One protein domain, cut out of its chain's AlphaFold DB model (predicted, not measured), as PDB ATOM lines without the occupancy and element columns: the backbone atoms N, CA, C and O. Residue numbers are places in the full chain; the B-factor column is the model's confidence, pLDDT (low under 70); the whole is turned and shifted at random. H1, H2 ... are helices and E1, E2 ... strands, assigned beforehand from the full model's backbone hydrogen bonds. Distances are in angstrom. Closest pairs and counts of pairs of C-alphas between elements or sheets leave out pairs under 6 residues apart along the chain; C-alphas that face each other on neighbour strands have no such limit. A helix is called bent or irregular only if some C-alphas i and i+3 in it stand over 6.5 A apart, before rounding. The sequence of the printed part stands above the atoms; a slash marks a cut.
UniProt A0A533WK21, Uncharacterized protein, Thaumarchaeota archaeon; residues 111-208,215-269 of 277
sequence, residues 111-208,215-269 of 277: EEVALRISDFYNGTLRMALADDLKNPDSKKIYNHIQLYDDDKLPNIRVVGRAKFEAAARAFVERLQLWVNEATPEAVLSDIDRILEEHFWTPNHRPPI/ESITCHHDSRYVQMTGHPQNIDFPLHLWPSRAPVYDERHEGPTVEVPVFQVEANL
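Overview. This is residues 111 to 208 and 215 to 269 of the 277 residues of an uncharacterized protein of Thaumarchaeota archaeon (UniProt A0A533WK21). A four-stranded antiparallel sheet at one end has H6 packed over one face, and the long helix H1 runs from this sheet to a helical end where H2 and H5 pack on it. H3 and H4 lie at that helical end, and residues 157 to 162 and 249 to 254 stick out. The printed part has 153 residues, with six named helices followed by four named strands; the sheet's order is E1, E2, E3, E4, and the class is mixed, helices and strands. It is only just compact, close to loose, with a radius of gyration of the C-alphas of 17.5 A, and elongated, spanning 53 by 34 by 29 A.

Arrangement. E1, residues 219 to 222, E2, 226 to 230, E3, 239 to 243, and E4, 263 to 268, form a meander, each strand the antiparallel neighbour of the one before; the sheet is twisted. N 221 and O 228 of the hairpin E1 and E2 are 2.8 A apart, within hydrogen-bond range, as are N 227 and O 242 of E2 and E3, 2.8 A, and N 241 and O 263 of E3 and E4, 2.8 A. H6, residues 184 to 200, and H1, residues 111 to 133, are on one face of the sheet, in two layers; the closest C-alphas of H6 and E1 are those of Ile 194 and His 221, 6.2 A. H1 is the hub. It touches H6 at a steep tilt of 59 degrees, with Leu 115 and Pro 184 closest, C-alphas 4.9 A apart. H1 touches H5, residues 161 to 180, at a shallow tilt of 33 degrees, only just short of steep, opposite ways; the C-alphas of Tyr 121 and Val 179 are closest, 5.9 A. H2, residues 139 to 144, forms a helical hairpin with H1, the C-alphas of Asp 132 and Ile 141 closest at 6.0 A. H3, residues 147 to 152, and H4, residues 156 to 159, are each close to but not clearly touching H5, with closest C-alphas 7.8 A, Lys 152 and Phe 171, and 5.5 A, Ile 156 and Phe 164. Every O i to N i+4 pair is within hydrogen-bond range in H5 and H6, 18 of 19 in H1, and 0 of 2 in H2 and in H3, where 3 of 3 and 1 of 3 O i to N i+3 pairs are; H4 is too short for an O i to N i+4 pair.

Along the chain. H1 is 31.2 A long, from C-alpha 111 at (154.406, 147.417, 170.726); H5 is 28.9 A and H6 23.4 A. H3 is irregular, C-alphas 148 and 151 being 7.1 A apart. E4, 15.6 A, ends at C-alpha 268, (138.500, 145.742, 174.812).

Size, cuts and confidence. The C-alphas farthest apart, those of Gly 160 and Leu 269, are 54.3 A apart. Residues 209 to 214 are not printed, and C-alphas 208 and 215 are 9.9 A apart across this cut. The link from E3 to E4 is long. Mean pLDDT of the printed part is 80.6; 33 residues are under 70, among them 231 to 237 and 246 to 258.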
ATOM      1  N   GLU A 111     152.974 147.134 170.844       96.50
ATOM      2  CA  GLU A 111     154.406 147.417 170.726       96.50
ATOM      3  C   GLU A 111     155.226 146.121 170.767       96.50
ATOM      4  O   GLU A 111     156.159 145.940 169.989       96.50
ATOM      5  N   GLU A 112     154.840 145.172 171.624       96.25
ATOM      6  CA  GLU A 112     155.488 143.859 171.695       96.25
ATOM      7  C   GLU A 112     155.209 143.006 170.455       96.25
ATOM      8  O   GLU A 112     156.083 142.260 170.009       96.25
ATOM      9  N   VAL A 113     154.006 143.101 169.884       95.38
ATOM     10  CA  VAL A 113     153.680 142.452 168.606       95.38
ATOM     11  C   VAL A 113     154.485 143.067 167.467       95.38
ATOM     12  O   VAL A 113     155.080 142.327 166.682       95.38
ATOM     13  N   ALA A 114     154.565 144.397 167.409       97.06
ATOM     14  CA  ALA A 114     155.339 145.112 166.403       97.06
ATOM     15  C   ALA A 114     156.818 144.716 166.440       97.06
ATOM     16  O   ALA A 114     157.400 144.404 165.401       97.06
ATOM     17  N   LEU A 115     157.396 144.634 167.644       96.19
ATOM     18  CA  LEU A 115     158.758 144.154 167.849       96.19
ATOM     19  C   LEU A 115     158.935 142.727 167.315       96.19
ATOM     20  O   LEU A 115     159.837 142.486 166.524       96.19
ATOM     21  N   ARG A 116     158.045 141.791 167.666       93.44
ATOM     22  CA  ARG A 116     158.141 140.388 167.217       93.44
ATOM     23  C   ARG A 116     158.030 140.227 165.700       93.44
ATOM     24  O   ARG A 116     158.711 139.382 165.126       93.44
ATOM     25  N   ILE A 117     157.167 141.005 165.053       94.50
ATOM     26  CA  ILE A 117     157.018 140.988 163.592       94.50
ATOM     27  C   ILE A 117     158.251 141.615 162.922       94.50
ATOM     28  O   ILE A 117     158.783 141.049 161.968       94.50
ATOM     29  N   SER A 118     158.759 142.727 163.458       94.81
ATOM     30  CA  SER A 118     160.034 143.324 163.035       94.81
ATOM     31  C   SER A 118     161.201 142.337 163.185       94.81
ATOM     32  O   SER A 118     162.010 142.196 162.268       94.81
ATOM     33  N   ASP A 119     161.282 141.609 164.300       92.88
ATOM     34  CA  ASP A 119     162.319 140.603 164.550       92.88
ATOM     35  C   ASP A 119     162.224 139.431 163.568       92.88
ATOM     36  O   ASP A 119     163.245 138.954 163.072       92.88
ATOM     37  N   PHE A 120     161.010 138.994 163.222       91.19
ATOM     38  CA  PHE A 120     160.798 137.990 162.179       91.19
ATOM     39  C   PHE A 120     161.344 138.462 160.823       91.19
ATOM     40  O   PHE A 120     162.062 137.719 160.145       91.19
ATOM     41  N   TYR A 121     161.066 139.711 160.440       91.69
ATOM     42  CA  TYR A 121     161.591 140.279 159.202       91.69
ATOM     43  C   TYR A 121     163.117 140.399 159.222       91.69
ATOM     44  O   TYR A 121     163.785 139.884 158.324       91.69
ATOM     45  N   ASN A 122     163.680 141.024 160.254       89.00
ATOM     46  CA  ASN A 122     165.106 141.345 160.338       89.00
ATOM     47  C   ASN A 122     166.002 140.147 160.675       89.00
ATOM     48  O   ASN A 122     167.171 140.115 160.276       89.00
ATOM     49  N   GLY A 123     165.477 139.180 161.420       84.94
ATOM     50  CA  GLY A 123     166.170 137.955 161.790       84.94
ATOM     51  C   GLY A 123     165.987 136.895 160.721       84.94
ATOM     52  O   GLY A 123     166.941 136.510 160.053       84.94
ATOM     53  N   THR A 124     164.757 136.434 160.521       83.44
ATOM     54  CA  THR A 124     164.529 135.266 159.675       83.44
ATOM     55  C   THR A 124     164.520 135.602 158.192       83.44
ATOM     56  O   THR A 124     165.331 135.056 157.438       83.44
ATOM     57  N   LEU A 125     163.616 136.483 157.754       84.94
ATOM     58  CA  LEU A 125     163.438 136.725 156.322       84.94
ATOM     59  C   LEU A 125     164.693 137.368 155.721       84.94
ATOM     60  O   LEU A 125     165.161 136.952 154.665       84.94
ATOM     61  N   ARG A 126     165.302 138.317 156.441       87.12
ATOM     62  CA  ARG A 126     166.549 138.976 156.038       87.12
ATOM     63  C   ARG A 126     167.688 137.986 155.812       87.12
ATOM     64  O   ARG A 126     168.408 138.126 154.828       87.12
ATOM     65  N   MET A 127     167.874 137.028 156.724       83.88
ATOM     66  CA  MET A 127     168.941 136.030 156.616       83.88
ATOM     67  C   MET A 127     168.690 135.078 155.447       83.88
ATOM     68  O   MET A 127     169.599 134.856 154.651       83.88
ATOM     69  N   ALA A 128     167.454 134.593 155.293       83.00
ATOM     70  CA  ALA A 128     167.087 133.707 154.191       83.00
ATOM     71  C   ALA A 128     167.315 134.366 152.818       83.00
ATOM     72  O   ALA A 128     167.933 133.770 151.937       83.00
ATOM     73  N   LEU A 129     166.893 135.626 152.657       85.62
ATOM     74  CA  LEU A 129     167.112 136.399 151.431       85.62
ATOM     75  C   LEU A 129     168.605 136.619 151.151       85.62
ATOM     76  O   LEU A 129     169.060 136.412 150.024       85.62
ATOM     77  N   ALA A 130     169.382 137.005 152.168       85.06
ATOM     78  CA  ALA A 130     170.805 137.279 152.013       85.06
ATOM     79  C   ALA A 130     171.596 136.027 151.604       85.06
ATOM     80  O   ALA A 130     172.529 136.124 150.805       85.06
ATOM     81  N   ASP A 131     171.241 134.861 152.140       83.19
ATOM     82  CA  ASP A 131     171.907 133.602 151.807       83.19
ATOM     83  C   ASP A 131     171.550 133.116 150.399       83.19
ATOM     84  O   ASP A 131     172.442 132.694 149.659       83.19
ATOM     85  N   ASP A 132     170.294 133.266 149.977       83.00
ATOM     86  CA  ASP A 132     169.878 132.895 148.623       83.00
ATOM     87  C   ASP A 132     170.418 133.854 147.548       83.00
ATOM     88  O   ASP A 132     170.775 133.406 146.458       83.00
ATOM     89  N   LEU A 133     170.567 135.153 147.845       84.88
ATOM     90  CA  LEU A 133     171.127 136.144 146.911       84.88
ATOM     91  C   LEU A 133     172.633 135.976 146.649       84.88
ATOM     92  O   LEU A 133     173.110 136.336 145.563       84.88
ATOM     93  N   LYS A 134     173.385 135.431 147.617       85.69
ATOM     94  CA  LYS A 134     174.827 135.143 147.479       85.69
ATOM     95  C   LYS A 134     175.113 134.044 146.454       85.69
ATOM     96  O   LYS A 134     176.227 133.988 145.940       85.69
ATOM     97  N   ASN A 135     174.141 133.178 146.157       80.31
ATOM     98  CA  ASN A 135     174.316 132.073 145.226       80.31
ATOM     99  C   ASN A 135     173.651 132.384 143.864       80.31
ATOM    100  O   ASN A 135     172.423 132.402 143.775       80.31
ATOM    101  N   PRO A 136     174.435 132.612 142.791       64.94
ATOM    102  CA  PRO A 136     173.919 133.061 141.495       64.94
ATOM    103  C   PRO A 136     173.011 132.044 140.780       64.94
ATOM    104  O   PRO A 136     172.201 132.460 139.958       64.94
ATOM    105  N   ASP A 137     173.086 130.756 141.130       65.00
ATOM    106  CA  ASP A 137     172.279 129.681 140.526       65.00
ATOM    107  C   ASP A 137     171.158 129.172 141.451       65.00
ATOM    108  O   ASP A 137     170.556 128.115 141.217       65.00
ATOM    109  N   SER A 138     170.861 129.890 142.541       67.44
ATOM    110  CA  SER A 138     169.886 129.419 143.520       67.44
ATOM    111  C   SER A 138     168.464 129.486 142.966       67.44
ATOM    112  O   SER A 138     167.804 130.519 143.014       67.44
ATOM    113  N   LYS A 139     167.915 128.341 142.541       75.38
ATOM    114  CA  LYS A 139     166.463 128.198 142.311       75.38
ATOM    115  C   LYS A 139     165.633 128.515 143.565       75.38
ATOM    116  O   LYS A 139     164.425 128.674 143.458       75.38
ATOM    117  N   LYS A 140     166.254 128.635 144.743       76.69
ATOM    118  CA  LYS A 140     165.567 129.026 145.978       76.69
ATOM    119  C   LYS A 140     165.122 130.489 145.974       76.69
ATOM    120  O   LYS A 140     164.220 130.814 146.733       76.69
ATOM    121  N   ILE A 141     165.641 131.345 145.077       80.19
ATOM    122  CA  ILE A 141     165.134 132.726 144.943       80.19
ATOM    123  C   ILE A 141     163.626 132.759 144.657       80.19
ATOM    124  O   ILE A 141     162.939 133.689 145.071       80.19
ATOM    125  N   TYR A 142     163.103 131.726 143.985       79.62
ATOM    126  CA  TYR A 142     161.683 131.610 143.663       79.62
ATOM    127  C   TYR A 142     160.811 131.347 144.888       79.62
ATOM    128  O   TYR A 142     159.640 131.697 144.867       79.62
ATOM    129  N   ASN A 143     161.377 130.816 145.974       78.50
ATOM    130  CA  ASN A 143     160.640 130.569 147.215       78.50
ATOM    131  C   ASN A 143     160.243 131.877 147.926       78.50
ATOM    132  O   ASN A 143     159.388 131.860 148.806       78.50
ATOM    133  N   HIS A 144     160.853 133.008 147.545       81.06
ATOM    134  CA  HIS A 144     160.553 134.339 148.091       81.06
ATOM    135  C   HIS A 144     159.530 135.124 147.259       81.06
ATOM    136  O   HIS A 144     159.130 136.223 147.649       81.06
ATOM    137  N   ILE A 145     159.126 134.581 146.107       81.94
ATOM    138  CA  ILE A 145     158.109 135.159 145.226       81.94
ATOM    139  C   ILE A 145     156.771 134.522 145.599       81.94
ATOM    140  O   ILE A 145     156.586 133.315 145.454       81.94
ATOM    141  N   GLN A 146     155.843 135.329 146.111       78.88
ATOM    142  CA  GLN A 146     154.511 134.858 146.491       78.88
ATOM    143  C   GLN A 146     153.557 134.878 145.289       78.88
ATOM    144  O   GLN A 146     153.799 135.574 144.309       78.88
ATOM    145  N   LEU A 147     152.430 134.163 145.389       70.50
ATOM    146  CA  LEU A 147     151.410 134.088 144.331       70.50
ATOM    147  C   LEU A 147     150.938 135.471 143.836       70.50
ATOM    148  O   LEU A 147     150.653 135.652 142.659       70.50
ATOM    149  N   TYR A 148     150.878 136.463 144.725       74.94
ATOM    150  CA  TYR A 148     150.448 137.826 144.393       74.94
ATOM    151  C   TYR A 148     151.592 138.746 143.932       74.94
ATOM    152  O   TYR A 148     151.400 139.954 143.840       74.94
ATOM    153  N   ASP A 149     152.786 138.207 143.666       81.56
ATOM    154  CA  ASP A 149     153.903 138.941 143.056       81.56
ATOM    155  C   ASP A 149     153.957 138.776 141.525       81.56
ATOM    156  O   ASP A 149     154.848 139.330 140.876       81.56
ATOM    157  N   ASP A 150     153.009 138.038 140.938       74.62
ATOM    158  CA  ASP A 150     152.945 137.754 139.499       74.62
ATOM    159  C   ASP A 150     152.870 139.024 138.633       74.62
ATOM    160  O   ASP A 150     153.400 139.051 137.524       74.62
ATOM    161  N   ASP A 151     152.261 140.100 139.136       81.62
ATOM    162  CA  ASP A 151     152.183 141.399 138.456       81.62
ATOM    163  C   ASP A 151     153.511 142.181 138.483       81.62
ATOM    164  O   ASP A 151     153.728 143.084 137.670       81.62
ATOM    165  N   LYS A 152     154.430 141.813 139.382       84.56
ATOM    166  CA  LYS A 152     155.759 142.431 139.542       84.56
ATOM    167  C   LYS A 152     156.836 141.721 138.729       84.56
ATOM    168  O   LYS A 152     157.977 142.198 138.688       84.56
ATOM    169  N   LEU A 153     156.499 140.602 138.087       89.31
ATOM    170  CA  LEU A 153     157.413 139.801 137.282       89.31
ATOM    171  C   LEU A 153     156.933 139.705 135.826       89.31
ATOM    172  O   LEU A 153     155.741 139.594 135.551       89.31
ATOM    173  N   PRO A 154     157.849 139.735 134.843       88.94
ATOM    174  CA  PRO A 154     157.469 139.546 133.451       88.94
ATOM    175  C   PRO A 154     157.000 138.105 133.205       88.94
ATOM    176  O   PRO A 154     157.518 137.161 133.793       88.94
ATOM    177  N   ASN A 155     156.087 137.897 132.255       87.94
ATOM    178  CA  ASN A 155     155.668 136.544 131.887       87.94
ATOM    179  C   ASN A 155     156.838 135.759 131.259       87.94
ATOM    180  O   ASN A 155     157.331 136.115 130.182       87.94
ATOM    181  N   ILE A 156     157.242 134.652 131.895       88.69
ATOM    182  CA  ILE A 156     158.367 133.809 131.455       88.69
ATOM    183  C   ILE A 156     158.229 133.319 130.006       88.69
ATOM    184  O   ILE A 156     159.230 133.204 129.299       88.69
ATOM    185  N   ARG A 157     156.997 133.082 129.531       89.75
ATOM    186  CA  ARG A 157     156.728 132.627 128.157       89.75
ATOM    187  C   ARG A 157     156.992 133.713 127.113       89.75
ATOM    188  O   ARG A 157     157.205 133.385 125.953       89.75
ATOM    189  N   VAL A 158     156.980 134.984 127.517       93.69
ATOM    190  CA  VAL A 158     157.187 136.141 126.633       93.69
ATOM    191  C   VAL A 158     158.655 136.556 126.609       93.69
ATOM    192  O   VAL A 158     159.214 136.793 125.541       93.69
ATOM    193  N   VAL A 159     159.295 136.647 127.778       91.25
ATOM    194  CA  VAL A 159     160.668 137.178 127.889       91.25
ATOM    195  C   VAL A 159     161.755 136.101 127.852       91.25
ATOM    196  O   VAL A 159     162.929 136.425 127.671       91.25
ATOM    197  N   GLY A 160     161.377 134.828 127.996       90.94
ATOM    198  CA  GLY A 160     162.303 133.708 128.115       90.94
ATOM    199  C   GLY A 160     162.939 133.600 129.505       90.94
ATOM    200  O   GLY A 160     162.943 134.538 130.305       90.94
ATOM    201  N   ARG A 161     163.506 132.425 129.794       89.50
ATOM    202  CA  ARG A 161     163.983 132.047 131.132       89.50
ATOM    203  C   ARG A 161     165.035 132.997 131.716       89.50
ATOM    204  O   ARG A 161     164.865 133.445 132.839       89.50
ATOM    205  N   ALA A 162     166.065 133.356 130.949       88.56
ATOM    206  CA  ALA A 162     167.163 134.191 131.449       88.56
ATOM    207  C   ALA A 162     166.702 135.595 131.891       88.56
ATOM    208  O   ALA A 162     167.148 136.109 132.913       88.56
ATOM    209  N   LYS A 163     165.774 136.217 131.145       90.19
ATOM    210  CA  LYS A 163     165.219 137.531 131.515       90.19
ATOM    211  C   LYS A 163     164.293 137.440 132.725       90.19
ATOM    212  O   LYS A 163     164.293 138.348 133.551       90.19
ATOM    213  N   PHE A 164     163.525 136.356 132.834       90.19
ATOM    214  CA  PHE A 164     162.705 136.089 134.012       90.19
ATOM    215  C   PHE A 164     163.567 135.890 135.266       90.19
ATOM    216  O   PHE A 164     163.320 136.539 136.274       90.19
ATOM    217  N   GLU A 165     164.620 135.072 135.179       89.12
ATOM    218  CA  GLU A 165     165.593 134.832 136.256       89.12
ATOM    219  C   GLU A 165     166.240 136.136 136.745       89.12
ATOM    220  O   GLU A 165     166.276 136.403 137.947       89.12
ATOM    221  N   ALA A 166     166.670 136.999 135.821       89.19
ATOM    222  CA  ALA A 166     167.214 138.312 136.164       89.19
ATOM    223  C   ALA A 166     166.179 139.220 136.859       89.19
ATOM    224  O   ALA A 166     166.509 139.898 137.832       89.19
ATOM    225  N   ALA A 167     164.924 139.220 136.394       90.69
ATOM    226  CA  ALA A 167     163.848 139.999 137.005       90.69
ATOM    227  C   ALA A 167     163.479 139.488 138.408       90.69
ATOM    228  O   ALA A 167     163.302 140.298 139.318       90.69
ATOM    229  N   ALA A 168     163.423 138.167 138.590       89.56
ATOM    230  CA  ALA A 168     163.206 137.519 139.879       89.56
ATOM    231  C   ALA A 168     164.311 137.894 140.873       89.56
ATOM    232  O   ALA A 168     164.022 138.327 141.985       89.56
ATOM    233  N   ARG A 169     165.581 137.833 140.457       89.25
ATOM    234  CA  ARG A 169     166.705 138.237 141.313       89.25
ATOM    235  C   ARG A 169     166.629 139.714 141.700       89.25
ATOM    236  O   ARG A 169     166.721 140.032 142.881       89.25
ATOM    237  N   ALA A 170     166.371 140.602 140.740       90.94
ATOM    238  CA  ALA A 170     166.197 142.029 141.013       90.94
ATOM    239  C   ALA A 170     164.997 142.308 141.941       90.94
ATOM    240  O   ALA A 170     165.019 143.253 142.728       90.94
ATOM    241  N   PHE A 171     163.933 141.507 141.851       91.31
ATOM    242  CA  PHE A 171     162.803 141.575 142.775       91.31
ATOM    243  C   PHE A 171     163.214 141.188 144.199       91.31
ATOM    244  O   PHE A 171     162.929 141.939 145.129       91.31
ATOM    245  N   VAL A 172     163.938 140.080 144.368       89.25
ATOM    246  CA  VAL A 172     164.442 139.623 145.673       89.25
ATOM    247  C   VAL A 172     165.435 140.627 146.279       89.25
ATOM    248  O   VAL A 172     165.381 140.894 147.476       89.25
ATOM    249  N   GLU A 173     166.279 141.274 145.471       90.56
ATOM    250  CA  GLU A 173     167.153 142.371 145.925       90.56
ATOM    251  C   GLU A 173     166.347 143.579 146.442       90.56
ATOM    252  O   GLU A 173     166.679 144.151 147.481       90.56
ATOM    253  N   ARG A 174     165.244 143.949 145.776       91.25
ATOM    254  CA  ARG A 174     164.327 144.986 146.289       91.25
ATOM    255  C   ARG A 174     163.612 144.541 147.560       91.25
ATOM    256  O   ARG A 174     163.426 145.349 148.466       91.25
ATOM    257  N   LEU A 175     163.233 143.268 147.641       89.44
ATOM    258  CA  LEU A 175     162.615 142.695 148.831       89.44
ATOM    259  C   LEU A 175     163.569 142.753 150.033       89.44
ATOM    260  O   LEU A 175     163.146 143.117 151.125       89.44
ATOM    261  N   GLN A 176     164.861 142.489 149.825       89.00
ATOM    262  CA  GLN A 176     165.896 142.634 150.849       89.00
ATOM    263  C   GLN A 176     165.965 144.062 151.410       89.00
ATOM    264  O   GLN A 176     166.085 144.235 152.623       89.00
ATOM    265  N   LEU A 177     165.880 145.082 150.548       90.00
ATOM    266  CA  LEU A 177     165.830 146.485 150.976       90.00
ATOM    267  C   LEU A 177     164.554 146.775 151.771       90.00
ATOM    268  O   LEU A 177     164.624 147.350 152.852       90.00
ATOM    269  N   TRP A 178     163.409 146.305 151.275       92.31
ATOM    270  CA  TRP A 178     162.123 146.459 151.950       92.31
ATOM    271  C   TRP A 178     162.113 145.834 153.357       92.31
ATOM    272  O   TRP A 178     161.575 146.447 154.279       92.31
ATOM    273  N   VAL A 179     162.748 144.666 153.541       90.88
ATOM    274  CA  VAL A 179     162.900 144.010 154.855       90.88
ATOM    275  C   VAL A 179     163.712 144.872 155.819       90.88
ATOM    276  O   VAL A 179     163.345 144.987 156.981       90.88
ATOM    277  N   ASN A 180     164.785 145.512 155.347       87.94
ATOM    278  CA  ASN A 180     165.630 146.363 156.193       87.94
ATOM    279  C   ASN A 180     164.908 147.628 156.690       87.94
ATOM    280  O   ASN A 180     165.358 148.249 157.649       87.94
ATOM    281  N   GLU A 181     163.810 148.019 156.041       93.44
ATOM    282  CA  GLU A 181     162.967 149.144 156.452       93.44
ATOM    283  C   GLU A 181     161.883 148.737 157.470       93.44
ATOM    284  O   GLU A 181     161.192 149.605 158.000       93.44
ATOM    285  N   ALA A 182     161.713 147.440 157.758       93.69
ATOM    286  CA  ALA A 182     160.718 146.930 158.702       93.69
ATOM    287  C   ALA A 182     161.157 147.149 160.164       93.69
ATOM    288  O   ALA A 182     161.520 146.200 160.858       93.69
ATOM    289  N   THR A 183     161.167 148.400 160.633       95.75
ATOM    290  CA  THR A 183     161.460 148.726 162.040       95.75
ATOM    291  C   THR A 183     160.239 148.484 162.937       95.75
ATOM    292  O   THR A 183     159.108 148.498 162.436       95.75
ATOM    293  N   PRO A 184     160.409 148.311 164.265       97.44
ATOM    294  CA  PRO A 184     159.278 148.180 165.185       97.44
ATOM    295  C   PRO A 184     158.280 149.340 165.078       97.44
ATOM    296  O   PRO A 184     157.077 149.117 165.141       97.44
ATOM    297  N   GLU A 185     158.750 150.568 164.855       97.69
ATOM    298  CA  GLU A 185     157.903 151.757 164.707       97.69
ATOM    299  C   GLU A 185     157.088 151.720 163.409       97.69
ATOM    300  O   GLU A 185     155.899 152.038 163.417       97.69
ATOM    301  N   ALA A 186     157.706 151.302 162.299       96.75
ATOM    302  CA  ALA A 186     157.021 151.164 161.017       96.75
ATOM    303  C   ALA A 186     155.945 150.067 161.076       96.75
ATOM    304  O   ALA A 186     154.821 150.269 160.616       96.75
ATOM    305  N   VAL A 187     156.265 148.933 161.706       97.25
ATOM    306  CA  VAL A 187     155.312 147.842 161.925       97.25
ATOM    307  C   VAL A 187     154.183 148.278 162.863       97.25
ATOM    308  O   VAL A 187     153.020 147.998 162.582       97.25
ATOM    309  N   LEU A 188     154.488 148.989 163.953       97.69
ATOM    310  CA  LEU A 188     153.480 149.501 164.883       97.69
ATOM    311  C   LEU A 188     152.509 150.459 164.185       97.69
ATOM    312  O   LEU A 188     151.301 150.344 164.373       97.69
ATOM    313  N   SER A 189     153.028 151.352 163.338       97.25
ATOM    314  CA  SER A 189     152.203 152.258 162.535       97.25
ATOM    315  C   SER A 189     151.249 151.500 161.605       97.25
ATOM    316  O   SER A 189     150.105 151.920 161.432       97.25
ATOM    317  N   ASP A 190     151.694 150.393 161.007       96.94
ATOM    318  CA  ASP A 190     150.837 149.561 160.160       96.94
ATOM    319  C   ASP A 190     149.785 148.790 160.972       96.94
ATOM    320  O   ASP A 190     148.633 148.702 160.540       96.94
ATOM    321  N   ILE A 191     150.142 148.285 162.161       96.00
ATOM    322  CA  ILE A 191     149.189 147.666 163.096       96.00
ATOM    323  C   ILE A 191     148.098 148.673 163.470       96.00
ATOM    324  O   ILE A 191     146.916 148.349 163.387       96.00
ATOM    325  N   ASP A 192     148.474 149.899 163.837       94.94
ATOM    326  CA  ASP A 192     147.519 150.954 164.182       94.94
ATOM    327  C   ASP A 192     146.586 151.281 163.016       94.94
ATOM    328  O   ASP A 192     145.372 151.344 163.209       94.94
ATOM    329  N   ARG A 193     147.126 151.412 161.799       93.44
ATOM    330  CA  ARG A 193     146.317 151.667 160.602       93.44
ATOM    331  C   ARG A 193     145.315 150.545 160.336       93.44
ATOM    332  O   ARG A 193     144.147 150.827 160.093       93.44
ATOM    333  N   ILE A 194     145.744 149.285 160.398       92.19
ATOM    334  CA  ILE A 194     144.864 148.135 160.145       92.19
ATOM    335  C   ILE A 194     143.766 148.014 161.207       92.19
ATOM    336  O   ILE A 194     142.612 147.737 160.873       92.19
ATOM    337  N   LEU A 195     144.100 148.225 162.482       90.25
ATOM    338  CA  LEU A 195     143.106 148.219 163.555       90.25
ATOM    339  C   LEU A 195     142.110 149.370 163.377       90.25
ATOM    340  O   LEU A 195     140.911 149.169 163.574       90.25
ATOM    341  N   GLU A 196     142.580 150.549 162.962       88.44
ATOM    342  CA  GLU A 196     141.713 151.689 162.666       88.44
ATOM    343  C   GLU A 196     140.750 151.388 161.509       88.44
ATOM    344  O   GLU A 196     139.537 151.592 161.609       88.44
ATOM    345  N   GLU A 197     141.272 150.815 160.426       86.62
ATOM    346  CA  GLU A 197     140.479 150.390 159.274       86.62
ATOM    347  C   GLU A 197     139.410 149.368 159.651       86.62
ATOM    348  O   GLU A 197     138.259 149.486 159.233       86.62
ATOM    349  N   HIS A 198     139.762 148.391 160.478       85.56
ATOM    350  CA  HIS A 198     138.845 147.334 160.872       85.56
ATOM    351  C   HIS A 198     137.769 147.798 161.859       85.56
ATOM    352  O   HIS A 198     136.588 147.501 161.687       85.56
ATOM    353  N   PHE A 199     138.142 148.522 162.914       82.12
ATOM    354  CA  PHE A 199     137.196 148.853 163.981       82.12
ATOM    355  C   PHE A 199     136.407 150.137 163.720       82.12
ATOM    356  O   PHE A 199     135.308 150.286 164.266       82.12
ATOM    357  N   TRP A 200     136.922 151.048 162.888       80.12
ATOM    358  CA  TRP A 200     136.397 152.415 162.816       80.12
ATOM    359  C   TRP A 200     136.053 152.904 161.415       80.12
ATOM    360  O   TRP A 200     135.244 153.826 161.299       80.12
ATOM    361  N   THR A 201     136.561 152.279 160.349       78.88
ATOM    362  CA  THR A 201     136.167 152.675 158.989       78.88
ATOM    363  C   THR A 201     134.764 152.149 158.659       78.88
ATOM    364  O   THR A 201     134.543 150.929 158.635       78.88
ATOM    365  N   PRO A 202     133.784 153.033 158.384       69.00
ATOM    366  CA  PRO A 202     132.449 152.613 157.979       69.00
ATOM    367  C   PRO A 202     132.507 151.852 156.651       69.00
ATOM    368  O   PRO A 202     133.248 152.231 155.750       69.00
ATOM    369  N   ASN A 203     131.679 150.817 156.497       67.69
ATOM    370  CA  ASN A 203     131.542 150.056 155.247       67.69
ATOM    371  C   ASN A 203     132.841 149.409 154.718       67.69
ATOM    372  O   ASN A 203     132.918 149.112 153.532       67.69
ATOM    373  N   HIS A 204     133.831 149.116 155.572       71.31
ATOM    374  CA  HIS A 204     135.031 148.359 155.168       71.31
ATOM    375  C   HIS A 204     134.731 146.891 154.780       71.31
ATOM    376  O   HIS A 204     135.632 146.149 154.391       71.31
ATOM    377  N   ARG A 205     133.473 146.444 154.909       66.94
ATOM    378  CA  ARG A 205     133.042 145.080 154.589       66.94
ATOM    379  C   ARG A 205     132.826 144.912 153.084       66.94
ATOM    380  O   ARG A 205     132.205 145.781 152.465       66.94
ATOM    381  N   PRO A 206     133.223 143.770 152.501       68.38
ATOM    382  CA  PRO A 206     132.787 143.433 151.158       68.38
ATOM    383  C   PRO A 206     131.255 143.247 151.128       68.38
ATOM    384  O   PRO A 206     130.654 142.851 152.134       68.38
ATOM    385  N   PRO A 207     130.598 143.541 149.994       66.31
ATOM    386  CA  PRO A 207     129.157 143.360 149.857       66.31
ATOM    387  C   PRO A 207     128.766 141.894 150.071       66.31
ATOM    388  O   PRO A 207     129.420 140.990 149.555       66.31
ATOM    389  N   ILE A 208     127.669 141.671 150.802       67.25
ATOM    390  CA  ILE A 208     127.129 140.336 151.094       67.25
ATOM    391  C   ILE A 208     126.705 139.668 149.778       67.25
ATOM    392  O   ILE A 208     125.778 140.165 149.123       67.25
ATOM    393  N   GLU A 215     127.132 136.431 158.980       57.75
ATOM    394  CA  GLU A 215     128.119 135.791 159.868       57.75
ATOM    395  C   GLU A 215     129.273 135.060 159.155       57.75
ATOM    396  O   GLU A 215     130.214 134.610 159.807       57.75
ATOM    397  N   SER A 216     129.196 134.882 157.831       60.00
ATOM    398  CA  SER A 216     130.235 134.208 157.033       60.00
ATOM    399  C   SER A 216     131.191 135.168 156.324       60.00
ATOM    400  O   SER A 216     132.048 134.723 155.560       60.00
ATOM    401  N   ILE A 217     131.054 136.479 156.543       66.81
ATOM    402  CA  ILE A 217     131.825 137.481 155.807       66.81
ATOM    403  C   ILE A 217     133.046 137.886 156.613       66.81
ATOM    404  O   ILE A 217     132.972 138.646 157.577       66.81
ATOM    405  N   THR A 218     134.195 137.401 156.167       73.31
ATOM    406  CA  THR A 218     135.490 137.851 156.655       73.31
ATOM    407  C   THR A 218     135.892 139.138 155.942       73.31
ATOM    408  O   THR A 218     135.718 139.291 154.730       73.31
ATOM    409  N   CYS A 219     136.431 140.090 156.694       81.69
ATOM    410  CA  CYS A 219     137.169 141.206 156.116       81.69
ATOM    411  C   CYS A 219     138.658 140.859 156.105       81.69
ATOM    412  O   CYS A 219     139.162 140.225 157.036       81.69
ATOM    413  N   HIS A 220     139.345 141.292 155.056       85.88
ATOM    414  CA  HIS A 220     140.788 141.185 154.927       85.88
ATOM    415  C   HIS A 220     141.372 142.591 154.828       85.88
ATOM    416  O   HIS A 220     140.922 143.393 154.009       85.88
ATOM    417  N   HIS A 221     142.352 142.872 155.674       88.38
ATOM    418  CA  HIS A 221     143.084 144.125 155.719       88.38
ATOM    419  C   HIS A 221     144.558 143.813 155.482       88.38
ATOM    420  O   HIS A 221     145.112 142.920 156.124       88.38
ATOM    421  N   ASP A 222     145.187 144.553 154.574       88.81
ATOM    422  CA  ASP A 222     146.610 144.418 154.278       88.81
ATOM    423  C   ASP A 222     147.304 145.775 154.389       88.81
ATOM    424  O   ASP A 222     146.729 146.853 154.183       88.81
ATOM    425  N   SER A 223     148.570 145.713 154.755       91.62
ATOM    426  CA  SER A 223     149.465 146.842 154.878       91.62
ATOM    427  C   SER A 223     150.805 146.530 154.268       91.62
ATOM    428  O   SER A 223     150.978 145.547 153.554       91.62
ATOM    429  N   ARG A 224     151.768 147.419 154.503       92.25
ATOM    430  CA  ARG A 224     153.105 147.152 154.035       92.25
ATOM    431  C   ARG A 224     153.658 145.934 154.775       92.25
ATOM    432  O   ARG A 224     154.165 145.050 154.097       92.25
ATOM    433  N   TYR A 225     153.542 145.876 156.104       94.31
ATOM    434  CA  TYR A 225     154.216 144.890 156.958       94.31
ATOM    435  C   TYR A 225     153.300 143.903 157.689       94.31
ATOM    436  O   TYR A 225     153.776 142.861 158.136       94.31
ATOM    437  N   VAL A 226     152.016 144.198 157.853       94.06
ATOM    438  CA  VAL A 226     151.060 143.304 158.526       94.06
ATOM    439  C   VAL A 226     149.787 143.064 157.724       94.06
ATOM    440  O   VAL A 226     149.295 143.939 157.018       94.06
ATOM    441  N   GLN A 227     149.231 141.874 157.892       91.81
ATOM    442  CA  GLN A 227     147.923 141.466 157.407       91.81
ATOM    443  C   GLN A 227     147.028 141.134 158.585       91.81
ATOM    444  O   GLN A 227     147.495 140.680 159.633       91.81
ATOM    445  N   MET A 228     145.730 141.334 158.395       89.81
ATOM    446  CA  MET A 228     144.727 140.940 159.361       89.81
ATOM    447  C   MET A 228     143.478 140.411 158.669       89.81
ATOM    448  O   MET A 228     142.965 141.012 157.726       89.81
ATOM    449  N   THR A 229     142.956 139.305 159.184       86.25
ATOM    450  CA  THR A 229     141.672 138.751 158.754       86.25
ATOM    451  C   THR A 229     140.850 138.386 159.970       86.25
ATOM    452  O   THR A 229     141.363 137.852 160.950       86.25
ATOM    453  N   GLY A 230     139.548 138.605 159.881       75.62
ATOM    454  CA  GLY A 230     138.595 137.974 160.780       75.62
ATOM    455  C   GLY A 230     137.206 138.549 160.603       75.62
ATOM    456  O   GLY A 230     136.905 139.160 159.572       75.62
ATOM    457  N   HIS A 231     136.349 138.301 161.587       68.56
ATOM    458  CA  HIS A 231     134.955 138.698 161.516       68.56
ATOM    459  C   HIS A 231     134.700 139.929 162.397       68.56
ATOM    460  O   HIS A 231     134.961 139.888 163.598       68.56
ATOM    461  N   PRO A 232     134.124 141.017 161.862       55.72
ATOM    462  CA  PRO A 232     134.014 142.293 162.579       55.72
ATOM    463  C   PRO A 232     133.072 142.267 163.798       55.72
ATOM    464  O   PRO A 232     133.043 143.215 164.577       55.72
ATOM    465  N   GLN A 233     132.245 141.226 163.938       53.88
ATOM    466  CA  GLN A 233     131.205 141.120 164.978       53.88
ATOM    467  C   GLN A 233     130.980 139.700 165.511       53.88
ATOM    468  O   GLN A 233     130.083 139.508 166.327       53.88
ATOM    469  N   ASN A 234     131.747 138.709 165.045       53.84
ATOM    470  CA  ASN A 234     131.548 137.333 165.490       53.84
ATOM    471  C   ASN A 234     132.687 136.947 166.428       53.84
ATOM    472  O   ASN A 234     133.825 136.800 165.995       53.84
ATOM    473  N   ILE A 235     132.353 136.809 167.710       51.00
ATOM    474  CA  ILE A 235     133.279 136.390 168.765       51.00
ATOM    475  C   ILE A 235     133.784 134.959 168.497       51.00
ATOM    476  O   ILE A 235     134.895 134.628 168.898       51.00
ATOM    477  N   ASP A 236     133.022 134.152 167.748       49.53
ATOM    478  CA  ASP A 236     133.384 132.783 167.368       49.53
ATOM    479  C   ASP A 236     134.418 132.724 166.225       49.53
ATOM    480  O   ASP A 236     134.975 131.660 165.957       49.53
ATOM    481  N   PHE A 237     134.699 133.849 165.549       63.34
ATOM    482  CA  PHE A 237     135.746 133.952 164.527       63.34
ATOM    483  C   PHE A 237     136.817 134.954 164.965       63.34
ATOM    484  O   PHE A 237     136.699 136.149 164.666       63.34
ATOM    485  N   PRO A 238     137.868 134.482 165.657       72.44
ATOM    486  CA  PRO A 238     138.910 135.351 166.170       72.44
ATOM    487  C   PRO A 238     139.581 136.155 165.054       72.44
ATOM    488  O   PRO A 238     139.822 135.673 163.945       72.44
ATOM    489  N   LEU A 239     139.880 137.413 165.367       85.56
ATOM    490  CA  LEU A 239     140.632 138.301 164.496       85.56
ATOM    491  C   LEU A 239     142.108 137.899 164.565       85.56
ATOM    492  O   LEU A 239     142.680 137.863 165.651       85.56
ATOM    493  N   HIS A 240     142.726 137.585 163.432       88.88
ATOM    494  CA  HIS A 240     144.120 137.158 163.364       88.88
ATOM    495  C   HIS A 240     144.969 138.208 162.658       88.88
ATOM    496  O   HIS A 240     144.583 138.676 161.592       88.88
ATOM    497  N   LEU A 241     146.130 138.529 163.229       92.38
ATOM    498  CA  LEU A 241     147.129 139.447 162.691       92.38
ATOM    499  C   LEU A 241     148.469 138.722 162.507       92.38
ATOM    500  O   LEU A 241     148.899 137.980 163.391       92.38
ATOM    501  N   TRP A 242     149.128 138.923 161.367       92.06
ATOM    502  CA  TRP A 242     150.403 138.280 161.022       92.06
ATOM    503  C   TRP A 242     151.230 139.147 160.051       92.06
ATOM    504  O   TRP A 242     150.710 140.128 159.523       92.06
ATOM    505  N   PRO A 243     152.516 138.832 159.799       92.06
ATOM    506  CA  PRO A 243     153.337 139.574 158.842       92.06
ATOM    507  C   PRO A 243     152.809 139.443 157.403       92.06
ATOM    508  O   PRO A 243     152.571 138.323 156.953       92.06
ATOM    509  N   SER A 244     152.738 140.528 156.621       89.69
ATOM    510  CA  SER A 244     152.267 140.497 155.212       89.69
ATOM    511  C   SER A 244     153.072 139.560 154.305       89.69
ATOM    512  O   SER A 244     152.613 139.142 153.245       89.69
ATOM    513  N   ARG A 245     154.295 139.208 154.720       80.94
ATOM    514  CA  ARG A 245     155.159 138.245 154.028       80.94
ATOM    515  C   ARG A 245     155.577 137.116 154.950       80.94
ATOM    516  O   ARG A 245     156.723 137.040 155.382       80.94
ATOM    517  N   ALA A 246     154.624 136.241 155.224       67.62
ATOM    518  CA  ALA A 246     154.888 134.904 155.720       67.62
ATOM    519  C   ALA A 246     155.169 133.959 154.533       67.62
ATOM    520  O   ALA A 246     154.542 134.112 153.480       67.62
ATOM    521  N   PRO A 247     156.093 132.990 154.646       57.16
ATOM    522  CA  PRO A 247     156.181 131.919 153.663       57.16
ATOM    523  C   PRO A 247     154.810 131.247 153.517       57.16
ATOM    524  O   PRO A 247     154.177 130.880 154.507       57.16
ATOM    525  N   VAL A 248     154.333 131.143 152.277       43.22
ATOM    526  CA  VAL A 248     153.070 130.472 151.967       43.22
ATOM    527  C   VAL A 248     153.300 128.979 152.176       43.22
ATOM    528  O   VAL A 248     154.209 128.411 151.572       43.22
ATOM    529  N   TYR A 249     152.508 128.358 153.050       40.78
ATOM    530  CA  TYR A 249     152.453 126.905 153.177       40.78
ATOM    531  C   TYR A 249     152.113 126.316 151.802       40.78
ATOM    532  O   TYR A 249     151.001 126.493 151.312       40.78
ATOM    533  N   ASP A 250     153.068 125.641 151.162       34.78
ATOM    534  CA  ASP A 250     152.738 124.705 150.091       34.78
ATOM    535  C   ASP A 250     152.091 123.483 150.761       34.78
ATOM    536  O   ASP A 250     152.676 122.873 151.662       34.78
ATOM    537  N   GLU A 251     150.888 123.116 150.317       33.53
ATOM    538  CA  GLU A 251     150.144 121.917 150.730       33.53
ATOM    539  C   GLU A 251     150.969 120.614 150.565       33.53
ATOM    540  O   GLU A 251     150.591 119.553 151.067       33.53
ATOM    541  N   ARG A 252     152.136 120.676 149.906       35.00
ATOM    542  CA  ARG A 252     153.077 119.569 149.675       35.00
ATOM    543  C   ARG A 252     154.148 119.341 150.754       35.00
ATOM    544  O   ARG A 252     155.084 118.591 150.502       35.00
ATOM    545  N   HIS A 253     153.976 119.869 151.967       38.16
ATOM    546  CA  HIS A 253     154.655 119.361 153.179       38.16
ATOM    547  C   HIS A 253     156.194 119.493 153.259       38.16
ATOM    548  O   HIS A 253     156.834 118.793 154.042       38.16
ATOM    549  N   GLU A 254     156.799 120.465 152.582       39.69
ATOM    550  CA  GLU A 254     158.160 120.926 152.914       39.69
ATOM    551  C   GLU A 254     158.143 122.439 153.178       39.69
ATOM    552  O   GLU A 254     158.796 123.234 152.506       39.69
ATOM    553  N   GLY A 255     157.315 122.855 154.142       37.03
ATOM    554  CA  GLY A 255     157.274 124.239 154.611       37.03
ATOM    555  C   GLY A 255     158.558 124.618 155.364       37.03
ATOM    556  O   GLY A 255     159.227 123.749 155.931       37.03
ATOM    557  N   PRO A 256     158.942 125.905 155.384       38.66
ATOM    558  CA  PRO A 256     160.125 126.337 156.113       38.66
ATOM    559  C   PRO A 256     159.977 126.076 157.615       38.66
ATOM    560  O   PRO A 256     158.928 126.307 158.205       38.66
ATOM    561  N   THR A 257     161.086 125.691 158.246       52.03
ATOM    562  CA  THR A 257     161.293 125.455 159.689       52.03
ATOM    563  C   THR A 257     161.077 126.686 160.583       52.03
ATOM    564  O   THR A 257     161.455 126.678 161.755       52.03
ATOM    565  N   VAL A 258     160.526 127.773 160.041       60.09
ATOM    566  CA  VAL A 258     160.442 129.072 160.702       60.09
ATOM    567  C   VAL A 258     159.016 129.321 161.153       60.09
ATOM    568  O   VAL A 258     158.098 129.437 160.344       60.09
ATOM    569  N   GLU A 259     158.856 129.488 162.458       70.44
ATOM    570  CA  GLU A 259     157.593 129.874 163.064       70.44
ATOM    571  C   GLU A 259     157.218 131.319 162.683       70.44
ATOM    572  O   GLU A 259     157.901 132.279 163.048       70.44
ATOM    573  N   VAL A 260     156.113 131.480 161.954       79.00
ATOM    574  CA  VAL A 260     155.544 132.794 161.632       79.00
ATOM    575  C   VAL A 260     154.793 133.327 162.857       79.00
ATOM    576  O   VAL A 260     153.951 132.613 163.411       79.00
ATOM    577  N   PRO A 261     155.038 134.575 163.293       83.69
ATOM    578  CA  PRO A 261     154.342 135.137 164.440       83.69
ATOM    579  C   PRO A 261     152.902 135.521 164.063       83.69
ATOM    580  O   PRO A 261     152.657 136.588 163.510       83.69
ATOM    581  N   VAL A 262     151.945 134.644 164.368       86.81
ATOM    582  CA  VAL A 262     150.504 134.902 164.204       86.81
ATOM    583  C   VAL A 262     149.883 135.206 165.562       86.81
ATOM    584  O   VAL A 262     150.175 134.519 166.547       86.81
ATOM    585  N   PHE A 263     149.011 136.210 165.616       90.00
ATOM    586  CA  PHE A 263     148.383 136.683 166.844       90.00
ATOM    587  C   PHE A 263     146.864 136.756 166.710       90.00
ATOM    588  O   PHE A 263     146.358 137.363 165.773       90.00
ATOM    589  N   GLN A 264     146.142 136.209 167.681       89.12
ATOM    590  CA  GLN A 264     144.736 136.519 167.909       89.12
ATOM    591  C   GLN A 264     144.611 137.881 168.594       89.12
ATOM    592  O   GLN A 264     145.300 138.142 169.582       89.12
ATOM    593  N   VAL A 265     143.735 138.734 168.069       87.75
ATOM    594  CA  VAL A 265     143.488 140.099 168.540       87.75
ATOM    595  C   VAL A 265     142.174 140.142 169.310       87.75
ATOM    596  O   VAL A 265     141.121 139.763 168.800       87.75
ATOM    597  N   GLU A 266     142.225 140.665 170.529       85.69
ATOM    598  CA  GLU A 266     141.054 140.988 171.336       85.69
ATOM    599  C   GLU A 266     141.004 142.497 171.568       85.69
ATOM    600  O   GLU A 266     141.908 143.088 172.164       85.69
ATOM    601  N   ALA A 267     139.929 143.132 171.104       82.31
ATOM    602  CA  ALA A 267     139.661 144.530 171.390       82.31
ATOM    603  C   ALA A 267     138.816 144.638 172.661       82.31
ATOM    604  O   ALA A 267     137.693 144.130 172.717       82.31
ATOM    605  N   ASN A 268     139.314 145.357 173.666       73.69
ATOM    606  CA  ASN A 268     138.500 145.742 174.812       73.69
ATOM    607  C   ASN A 268     137.613 146.930 174.408       73.69
ATOM    608  O   ASN A 268     137.902 148.094 174.710       73.69
ATOM    609  N   LEU A 269     136.566 146.633 173.635       65.19
ATOM    610  CA  LEU A 269     135.561 147.613 173.250       65.19
ATOM    611  C   LEU A 269     134.703 147.927 174.483       65.19
ATOM    612  O   LEU A 269     134.218 146.990 175.126       65.19
TER     613      LEU A 269